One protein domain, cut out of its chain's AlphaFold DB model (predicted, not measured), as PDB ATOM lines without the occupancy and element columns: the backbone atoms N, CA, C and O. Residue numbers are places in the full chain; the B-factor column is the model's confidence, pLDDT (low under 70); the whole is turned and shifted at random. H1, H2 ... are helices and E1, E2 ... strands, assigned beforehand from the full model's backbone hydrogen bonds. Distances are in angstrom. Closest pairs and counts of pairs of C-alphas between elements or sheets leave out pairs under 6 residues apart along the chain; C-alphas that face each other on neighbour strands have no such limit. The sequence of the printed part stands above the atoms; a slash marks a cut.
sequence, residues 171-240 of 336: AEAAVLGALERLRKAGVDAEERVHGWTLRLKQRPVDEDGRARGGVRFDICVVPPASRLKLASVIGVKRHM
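Overview. This is residues 171 to 240 of the 336 residues of the protein "Hypothetical protein" of Emiliania huxleyi (UniProt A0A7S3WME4). Picture a small sheet of three antiparallel strands, E1, E2 and E3, with the long helix H1 over one face, running along the strands, and no named helix over the other face. The short last helix H2 lies close to H1, toward the E3 edge of the sheet, and the long loop of residues 203 to 216 reaches past the end of the sheet and makes much of the length. The printed part has 70 residues, with two named helices and three named strands in the order H1, E1, E2, E3, H2; the class is mixed, helices and strands, and the sheet's order is E1, E2, E3. It is only just compact, close to loose, with a radius of gyration of the C-alphas of 13.1 A, and spans 42 by 20 by 19 A.

Arrangement. Begin at E2, residues 196 to 202, the inner strand. Its antiparallel neighbour E1, residues 189 to 193, forms a hairpin with it; look there for N 191 and O 198, 2.9 A apart and within hydrogen-bond range. The other edge strand, E3, residues 217 to 222, also forms a hairpin with E2, and N 199 and O 220 are 2.8 A apart. Together they are a meander, each strand the antiparallel neighbour of the one before. H1, residues 171 to 185, is on the sheet at a height of 8.9 A, making two layers, a helix on one face of a sheet. It lies over E1 and E2, and on the local plane its line and that of E2 stand at 21 degrees. Its closest C-alphas to E1 are those of Val 175 and Val 193, 6.1 A apart; to E2, those of Leu 182 and Leu 200, 6.7 A. H2, residues 233 to 239, is only just not on the sheet, with 4 pairs of C-alphas within 10 A. It is close to H1 but not clearly touching, at a steep tilt of 49 degrees, the same way; the closest C-alphas, of Leu 176 and Val 236, are 7.1 A apart. In H1 and H2 every O i to N i+4 pair is within hydrogen-bond range.

Along the chain. Find C-alpha 196 at (162.843, 180.757, 266.888); from there E2 runs 19.6 A to C-alpha 202. E3 measures 15.8 A and E1 13.0 A. H1 starts at C-alpha 171 (165.881, 181.969, 275.806) and runs 21.0 A. H2, 9.8 A long, ends at C-alpha 239 (177.299, 190.379, 269.119).

Size, cuts and confidence. Look to Asp 208 and Ser 226 for the C-alphas farthest apart, 43.0 A. The printed part has no cut, and the link from E2 to E3 is long. Confidence is under 70 at residues 211 to 216 and 225 to 240.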
ATOM      1  N   ALA A 171     166.194 182.100 277.225       78.06
ATOM      2  CA  ALA A 171     165.881 181.969 275.806       78.06
ATOM      3  C   ALA A 171     166.870 182.722 274.893       78.06
ATOM      4  O   ALA A 171     167.230 182.224 273.827       78.06
ATOM      5  N   GLU A 172     167.330 183.910 275.296       77.88
ATOM      6  CA  GLU A 172     168.353 184.672 274.566       77.88
ATOM      7  C   GLU A 172     169.712 183.977 274.615       77.88
ATOM      8  O   GLU A 172     170.377 183.866 273.585       77.88
ATOM      9  N   ALA A 173     170.105 183.471 275.785       81.19
ATOM     10  CA  ALA A 173     171.338 182.714 275.957       81.19
ATOM     11  C   ALA A 173     171.324 181.426 275.115       81.19
ATOM     12  O   ALA A 173     172.304 181.128 274.429       81.19
ATOM     13  N   ALA A 174     170.197 180.709 275.083       82.94
ATOM     14  CA  ALA A 174     170.026 179.511 274.267       82.94
ATOM     15  C   ALA A 174     170.110 179.808 272.760       82.94
ATOM     16  O   ALA A 174     170.791 179.084 272.027       82.94
ATOM     17  N   VAL A 175     169.474 180.890 272.292       82.94
ATOM     18  CA  VAL A 175     169.549 181.334 270.886       82.94
ATOM     19  C   VAL A 175     170.975 181.746 270.507       82.94
ATOM     20  O   VAL A 175     171.452 181.373 269.435       82.94
ATOM     21  N   LEU A 176     171.680 182.475 271.378       83.44
ATOM     22  CA  LEU A 176     173.079 182.851 271.156       83.44
ATOM     23  C   LEU A 176     173.999 181.625 271.109       83.44
ATOM     24  O   LEU A 176     174.811 181.511 270.192       83.44
ATOM     25  N   GLY A 177     173.822 180.677 272.031       86.69
ATOM     26  CA  GLY A 177     174.578 179.424 272.031       86.69
ATOM     27  C   GLY A 177     174.326 178.582 270.775       86.69
ATOM     28  O   GLY A 177     175.259 177.995 270.230       86.69
ATOM     29  N   ALA A 178     173.091 178.551 270.271       86.69
ATOM     30  CA  ALA A 178     172.753 177.877 269.015       86.69
ATOM     31  C   ALA A 178     173.402 178.540 267.797       86.69
ATOM     32  O   ALA A 178     174.004 177.866 266.963       86.69
ATOM     33  N   LEU A 179     173.375 179.872 267.725       82.75
ATOM     34  CA  LEU A 179     174.068 180.618 266.673       82.75
ATOM     35  C   LEU A 179     175.578 180.354 266.671       82.75
ATOM     36  O   LEU A 179     176.174 180.208 265.602       82.75
ATOM     37  N   GLU A 180     176.200 180.258 267.846       86.19
ATOM     38  CA  GLU A 180     177.621 179.932 267.956       86.19
ATOM     39  C   GLU A 180     177.922 178.500 267.490       86.19
ATOM     40  O   GLU A 180     178.889 178.288 266.750       86.19
ATOM     41  N   ARG A 181     177.065 177.528 267.831       87.06
ATOM     42  CA  ARG A 181     177.170 176.150 267.321       87.06
ATOM     43  C   ARG A 181     177.044 176.094 265.802       87.06
ATOM     44  O   ARG A 181     177.906 175.498 265.158       87.06
ATOM     45  N   LEU A 182     176.037 176.756 265.233       85.50
ATOM     46  CA  LEU A 182     175.839 176.840 263.782       85.50
ATOM     47  C   LEU A 182     177.059 177.458 263.094       85.50
ATOM     48  O   LEU A 182     177.581 176.915 262.121       85.50
ATOM     49  N   ARG A 183     177.579 178.561 263.642       82.56
ATOM     50  CA  ARG A 183     178.780 179.220 263.113       82.56
ATOM     51  C   ARG A 183     180.003 178.306 263.158       82.56
ATOM     52  O   ARG A 183     180.798 178.320 262.221       82.56
ATOM     53  N   LYS A 184     180.167 177.537 264.237       85.06
ATOM     54  CA  LYS A 184     181.279 176.593 264.401       85.06
ATOM     55  C   LYS A 184     181.156 175.386 263.470       85.06
ATOM     56  O   LYS A 184     182.182 174.891 263.014       85.06
ATOM     57  N   ALA A 185     179.934 174.948 263.166       85.94
ATOM     58  CA  ALA A 185     179.683 173.899 262.180       85.94
ATOM     59  C   ALA A 185     180.112 174.331 260.767       85.94
ATOM     60  O   ALA A 185     180.583 173.504 259.994       85.94
ATOM     61  N   GLY A 186     180.008 175.628 260.452       81.56
ATOM     62  CA  GLY A 186     180.583 176.212 259.239       81.56
ATOM     63  C   GLY A 186     179.921 175.765 257.933       81.56
ATOM     64  O   GLY A 186     180.499 175.968 256.869       81.56
ATOM     65  N   VAL A 187     178.728 175.178 258.020       84.94
ATOM     66  CA  VAL A 187     177.918 174.682 256.903       84.94
ATOM     67  C   VAL A 187     176.519 175.288 256.961       84.94
ATOM     68  O   VAL A 187     176.096 175.793 258.006       84.94
ATOM     69  N   ASP A 188     175.799 175.221 255.843       86.06
ATOM     70  CA  ASP A 188     174.389 175.596 255.780       86.06
ATOM     71  C   ASP A 188     173.584 174.768 256.772       86.06
ATOM     72  O   ASP A 188     173.522 173.540 256.681       86.06
ATOM     73  N   ALA A 189     172.975 175.446 257.740       88.94
ATOM     74  CA  ALA A 189     172.268 174.776 258.815       88.94
ATOM     75  C   ALA A 189     171.103 175.620 259.331       88.94
ATOM     76  O   ALA A 189     171.133 176.854 259.349       88.94
ATOM     77  N   GLU A 190     170.055 174.919 259.745       90.56
ATOM     78  CA  GLU A 190     168.851 175.482 260.334       90.56
ATOM     79  C   GLU A 190     168.630 174.845 261.704       90.56
ATOM     80  O   GLU A 190     168.558 173.623 261.815       90.56
ATOM     81  N   GLU A 191     168.523 175.664 262.747       90.50
ATOM     82  CA  GLU A 191     168.259 175.209 264.113       90.50
ATOM     83  C   GLU A 191     167.028 175.928 264.661       90.50
ATOM     84  O   GLU A 191     166.841 177.131 264.449       90.50
ATOM     85  N   ARG A 192     166.171 175.188 265.369       89.88
ATOM     86  CA  ARG A 192     164.989 175.743 266.027       89.88
ATOM     87  C   ARG A 192     165.172 175.740 267.533       89.88
ATOM     88  O   ARG A 192     165.379 174.686 268.121       89.88
ATOM     89  N   VAL A 193     165.061 176.911 268.156       87.31
ATOM     90  CA  VAL A 193     165.324 177.102 269.589       87.31
ATOM     91  C   VAL A 193     164.256 178.008 270.185       87.31
ATOM     92  O   VAL A 193     164.069 179.129 269.727       87.31
ATOM     93  N   HIS A 194     163.512 177.519 271.182       83.44
ATOM     94  CA  HIS A 194     162.402 178.252 271.818       83.44
ATOM     95  C   HIS A 194     161.403 178.874 270.817       83.44
ATOM     96  O   HIS A 194     160.955 180.009 270.978       83.44
ATOM     97  N   GLY A 195     161.085 178.147 269.739       83.62
ATOM     98  CA  GLY A 195     160.189 178.608 268.670       83.62
ATOM     99  C   GLY A 195     160.824 179.567 267.652       83.62
ATOM    100  O   GLY A 195     160.204 179.858 266.632       83.62
ATOM    101  N   TRP A 196     162.058 180.020 267.878       83.50
ATOM    102  CA  TRP A 196     162.843 180.757 266.888       83.50
ATOM    103  C   TRP A 196     163.422 179.800 265.861       83.50
ATOM    104  O   TRP A 196     163.838 178.702 266.216       83.50
ATOM    105  N   THR A 197     163.488 180.230 264.603       86.44
ATOM    106  CA  THR A 197     164.199 179.496 263.550       86.44
ATOM    107  C   THR A 197     165.429 180.292 263.135       86.44
ATOM    108  O   THR A 197     165.322 181.423 262.656       86.44
ATOM    109  N   LEU A 198     166.603 179.707 263.342       86.88
ATOM    110  CA  LEU A 198     167.908 180.273 263.027       86.88
ATOM    111  C   LEU A 198     168.419 179.581 261.773       86.88
ATOM    112  O   LEU A 198     168.535 178.362 261.765       86.88
ATOM    113  N   ARG A 199     168.716 180.334 260.716       85.06
ATOM    114  CA  ARG A 199     169.269 179.787 259.472       85.06
ATOM    115  C   ARG A 199     170.603 180.450 259.189       85.06
ATOM    116  O   ARG A 199     170.660 181.672 259.035       85.06
ATOM    117  N   LEU A 200     171.650 179.642 259.119       87.56
ATOM    118  CA  LEU A 200     172.964 180.034 258.640       87.56
ATOM    119  C   LEU A 200     173.073 179.601 257.179       87.56
ATOM    120  O   LEU A 200     172.902 178.421 256.881       87.56
ATOM    121  N   LYS A 201     173.326 180.548 256.278       86.12
ATOM    122  CA  LYS A 201     173.612 180.272 254.867       86.12
ATOM    123  C   LYS A 201     175.010 180.751 254.531       86.12
ATOM    124  O   LYS A 201     175.305 181.936 254.643       86.12
ATOM    125  N   GLN A 202     175.878 179.846 254.134       82.81
ATOM    126  CA  GLN A 202     177.199 180.132 253.629       82.81
ATOM    127  C   GLN A 202     177.070 180.897 252.315       82.81
ATOM    128  O   GLN A 202     176.356 180.506 251.392       82.81
ATOM    129  N   ARG A 203     177.763 182.031 252.235       81.31
ATOM    130  CA  ARG A 203     177.868 182.756 250.974       81.31
ATOM    131  C   ARG A 203     178.810 182.002 250.041       81.31
ATOM    132  O   ARG A 203     179.806 181.456 250.521       81.31
ATOM    133  N   PRO A 204     178.546 182.025 248.724       77.25
ATOM    134  CA  PRO A 204     179.502 181.517 247.759       77.25
ATOM    135  C   PRO A 204     180.838 182.233 247.971       77.25
ATOM    136  O   PRO A 204     180.907 183.458 248.123       77.25
ATOM    137  N   VAL A 205     181.881 181.426 248.068       81.19
ATOM    138  CA  VAL A 205     183.256 181.876 248.234       81.19
ATOM    139  C   VAL A 205     183.845 182.008 246.830       81.19
ATOM    140  O   VAL A 205     183.587 181.148 245.991       81.19
ATOM    141  N   ASP A 206     184.573 183.091 246.553       81.50
ATOM    142  CA  ASP A 206     185.267 183.246 245.269       81.50
ATOM    143  C   ASP A 206     186.406 182.200 245.153       81.50
ATOM    144  O   ASP A 206     186.793 181.587 246.153       81.50
ATOM    145  N   GLU A 207     186.966 182.007 243.952       81.62
ATOM    146  CA  GLU A 207     188.013 180.999 243.664       81.62
ATOM    147  C   GLU A 207     189.229 181.090 244.607       81.62
ATOM    148  O   GLU A 207     189.835 180.078 244.954       81.62
ATOM    149  N   ASP A 208     189.518 182.286 245.126       80.75
ATOM    150  CA  ASP A 208     190.591 182.556 246.092       80.75
ATOM    151  C   ASP A 208     190.274 182.134 247.544       80.75
ATOM    152  O   ASP A 208     190.995 182.495 248.483       80.75
ATOM    153  N   GLY A 209     189.149 181.460 247.799       74.69
ATOM    154  CA  GLY A 209     188.737 181.094 249.159       74.69
ATOM    155  C   GLY A 209     188.296 182.292 250.021       74.69
ATOM    156  O   GLY A 209     188.144 182.176 251.248       74.69
ATOM    157  N   ARG A 210     188.073 183.464 249.409       73.81
ATOM    158  CA  ARG A 210     187.587 184.679 250.081       73.81
ATOM    159  C   ARG A 210     186.089 184.855 249.859       73.81
ATOM    160  O   ARG A 210     185.597 184.803 248.743       73.81
ATOM    161  N   ALA A 211     185.352 185.082 250.945       69.56
ATOM    162  CA  ALA A 211     183.948 185.456 250.843       69.56
ATOM    163  C   ALA A 211     183.835 186.932 250.447       69.56
ATOM    164  O   ALA A 211     184.490 187.790 251.056       69.56
ATOM    165  N   ARG A 212     182.979 187.237 249.467       62.34
ATOM    166  CA  ARG A 212     182.706 188.618 249.044       62.34
ATOM    167  C   ARG A 212     182.276 189.473 250.233       62.34
ATOM    168  O   ARG A 212     181.256 189.220 250.869       62.34
ATOM    169  N   GLY A 213     183.064 190.505 250.533       65.50
ATOM    170  CA  GLY A 213     182.798 191.435 251.636       65.50
ATOM    171  C   GLY A 213     183.261 190.967 253.021       65.50
ATOM    172  O   GLY A 213     182.920 191.616 254.007       65.50
ATOM    173  N   GLY A 214     184.035 189.879 253.119       66.38
ATOM    174  CA  GLY A 214     184.634 189.408 254.378       66.38
ATOM    175  C   GLY A 214     183.676 188.665 255.317       66.38
ATOM    176  O   GLY A 214     184.103 188.184 256.364       66.38
ATOM    177  N   VAL A 215     182.402 188.526 254.941       67.38
ATOM    178  CA  VAL A 215     181.388 187.788 255.702       67.38
ATOM    179  C   VAL A 215     181.115 186.461 255.003       67.38
ATOM    180  O   VAL A 215     180.645 186.436 253.870       67.38
ATOM    181  N   ARG A 216     181.426 185.348 255.678       69.75
ATOM    182  CA  ARG A 216     181.271 183.989 255.128       69.75
ATOM    183  C   ARG A 216     179.846 183.446 255.206       69.75
ATOM    184  O   ARG A 216     179.529 182.524 254.466       69.75
ATOM    185  N   PHE A 217     179.001 184.006 256.071       78.25
ATOM    186  CA  PHE A 217     177.667 183.477 256.330       78.25
ATOM    187  C   PHE A 217     176.619 184.584 256.475       78.25
ATOM    188  O   PHE A 217     176.837 185.564 257.185       78.25
ATOM    189  N   ASP A 218     175.464 184.384 255.852       79.25
ATOM    190  CA  ASP A 218     174.232 185.110 256.117       79.25
ATOM    191  C   ASP A 218     173.467 184.439 257.258       79.25
ATOM    192  O   ASP A 218     173.261 183.225 257.259       79.25
ATOM    193  N   ILE A 219     173.035 185.241 258.231       78.25
ATOM    194  CA  ILE A 219     172.272 184.767 259.387       78.25
ATOM    195  C   ILE A 219     170.853 185.312 259.294       78.25
ATOM    196  O   ILE A 219     170.619 186.512 259.462       78.25
ATOM    197  N   CYS A 220     169.899 184.417 259.065       79.00
ATOM    198  CA  CYS A 220     168.477 184.722 259.099       79.00
ATOM    199  C   CYS A 220     167.897 184.240 260.430       79.00
ATOM    200  O   CYS A 220     167.890 183.047 260.720       79.00
ATOM    201  N   VAL A 221     167.389 185.175 261.229       78.56
ATOM    202  CA  VAL A 221     166.691 184.881 262.484       78.56
ATOM    203  C   VAL A 221     165.208 185.136 262.258       78.56
ATOM    204  O   VAL A 221     164.800 186.283 262.070       78.56
ATOM    205  N   VAL A 222     164.412 184.070 262.247       78.94
ATOM    206  CA  VAL A 222     162.959 184.140 262.078       78.94
ATOM    207  C   VAL A 222     162.306 184.022 263.459       78.94
ATOM    208  O   VAL A 222     162.522 183.013 264.141       78.94
ATOM    209  N   PRO A 223     161.540 185.037 263.897       75.19
ATOM    210  CA  PRO A 223     160.824 184.980 265.164       75.19
ATOM    211  C   PRO A 223     159.730 183.906 265.145       75.19
ATOM    212  O   PRO A 223     159.182 183.619 264.077       75.19
ATOM    213  N   PRO A 224     159.369 183.340 266.312       78.25
ATOM    214  CA  PRO A 224     158.159 182.539 266.429       78.25
ATOM    215  C   PRO A 224     156.938 183.360 265.992       78.25
ATOM    216  O   PRO A 224     156.938 184.589 266.043       78.25
ATOM    217  N   ALA A 225     155.860 182.681 265.598       69.31
ATOM    218  CA  ALA A 225     154.598 183.340 265.241       69.31
ATOM    219  C   ALA A 225     154.010 184.175 266.401       69.31
ATOM    220  O   ALA A 225     153.233 185.107 266.179       69.31
ATOM    221  N   SER A 226     154.404 183.879 267.645       58.72
ATOM    222  CA  SER A 226     154.133 184.740 268.788       58.72
ATOM    223  C   SER A 226     154.933 186.040 268.649       58.72
ATOM    224  O   SER A 226     156.143 186.036 268.455       58.72
ATOM    225  N   ARG A 227     154.256 187.192 268.763       54.94
ATOM    226  CA  ARG A 227     154.821 188.552 268.611       54.94
ATOM    227  C   ARG A 227     155.855 188.941 269.688       54.94
ATOM    228  O   ARG A 227     156.006 190.126 269.992       54.94
ATOM    229  N   LEU A 228     156.559 187.978 270.280       56.47
ATOM    230  CA  LEU A 228     157.675 188.193 271.185       56.47
ATOM    231  C   LEU A 228     158.821 188.817 270.387       56.47
ATOM    232  O   LEU A 228     159.683 188.146 269.824       56.47
ATOM    233  N   LYS A 229     158.809 190.149 270.310       58.22
ATOM    234  CA  LYS A 229     159.944 190.921 269.826       58.22
ATOM    235  C   LYS A 229     161.072 190.699 270.824       58.22
ATOM    236  O   LYS A 229     161.032 191.248 271.922       58.22
ATOM    237  N   LEU A 230     162.079 189.919 270.437       56.31
ATOM    238  CA  LEU A 230     163.394 190.000 271.063       56.31
ATOM    239  C   LEU A 230     163.813 191.473 270.983       56.31
ATOM    240  O   LEU A 230     164.235 191.954 269.930       56.31
ATOM    241  N   ALA A 231     163.685 192.216 272.085       52.53
ATOM    242  CA  ALA A 231     164.260 193.556 272.195       52.53
ATOM    243  C   ALA A 231     165.772 193.524 271.877       52.53
ATOM    244  O   ALA A 231     166.353 194.525 271.461       52.53
ATOM    245  N   SER A 232     166.386 192.340 271.977       55.72
ATOM    246  CA  SER A 232     167.777 192.062 271.674       55.72
ATOM    247  C   SER A 232     168.072 191.535 270.264       55.72
ATOM    248  O   SER A 232     169.224 191.196 270.036       55.72
ATOM    249  N   VAL A 233     167.176 191.551 269.259       54.81
ATOM    250  CA  VAL A 233     167.620 191.259 267.863       54.81
ATOM    251  C   VAL A 233     168.771 192.195 267.453       54.81
ATOM    252  O   VAL A 233     169.687 191.793 266.739       54.81
ATOM    253  N   ILE A 234     168.776 193.431 267.964       53.94
ATOM    254  CA  ILE A 234     169.883 194.387 267.805       53.94
ATOM    255  C   ILE A 234     171.124 193.954 268.605       53.94
ATOM    256  O   ILE A 234     172.238 194.068 268.099       53.94
ATOM    257  N   GLY A 235     170.946 193.429 269.821       57.75
ATOM    258  CA  GLY A 235     172.024 192.879 270.653       57.75
ATOM    259  C   GLY A 235     172.678 191.648 270.024       57.75
ATOM    260  O   GLY A 235     173.895 191.609 269.890       57.75
ATOM    261  N   VAL A 236     171.874 190.710 269.522       58.22
ATOM    262  CA  VAL A 236     172.296 189.517 268.777       58.22
ATOM    263  C   VAL A 236     173.015 189.918 267.484       58.22
ATOM    264  O   VAL A 236     174.120 189.450 267.223       58.22
ATOM    265  N   LYS A 237     172.469 190.860 266.699       59.94
ATOM    266  CA  LYS A 237     173.139 191.370 265.486       59.94
ATOM    267  C   LYS A 237     174.467 192.079 265.785       59.94
ATOM    268  O   LYS A 237     175.404 191.936 265.001       59.94
ATOM    269  N   ARG A 238     174.569 192.823 266.894       61.09
ATOM    270  CA  ARG A 238     175.829 193.448 267.341       61.09
ATOM    271  C   ARG A 238     176.842 192.411 267.813       61.09
ATOM    272  O   ARG A 238     177.991 192.481 267.395       61.09
ATOM    273  N   HIS A 239     176.421 191.438 268.618       56.12
ATOM    274  CA  HIS A 239     177.299 190.379 269.119       56.12
ATOM    275  C   HIS A 239     177.867 189.515 267.983       56.12
ATOM    276  O   HIS A 239     179.007 189.070 268.040       56.12
ATOM    277  N   MET A 240     177.107 189.360 266.896       57.66
ATOM    278  CA  MET A 240     177.547 188.647 265.696       57.66
ATOM    279  C   MET A 240     178.340 189.504 264.697       57.66
ATOM    280  O   MET A 240     178.714 189.002 263.640       57.66
TER     281      MET A 240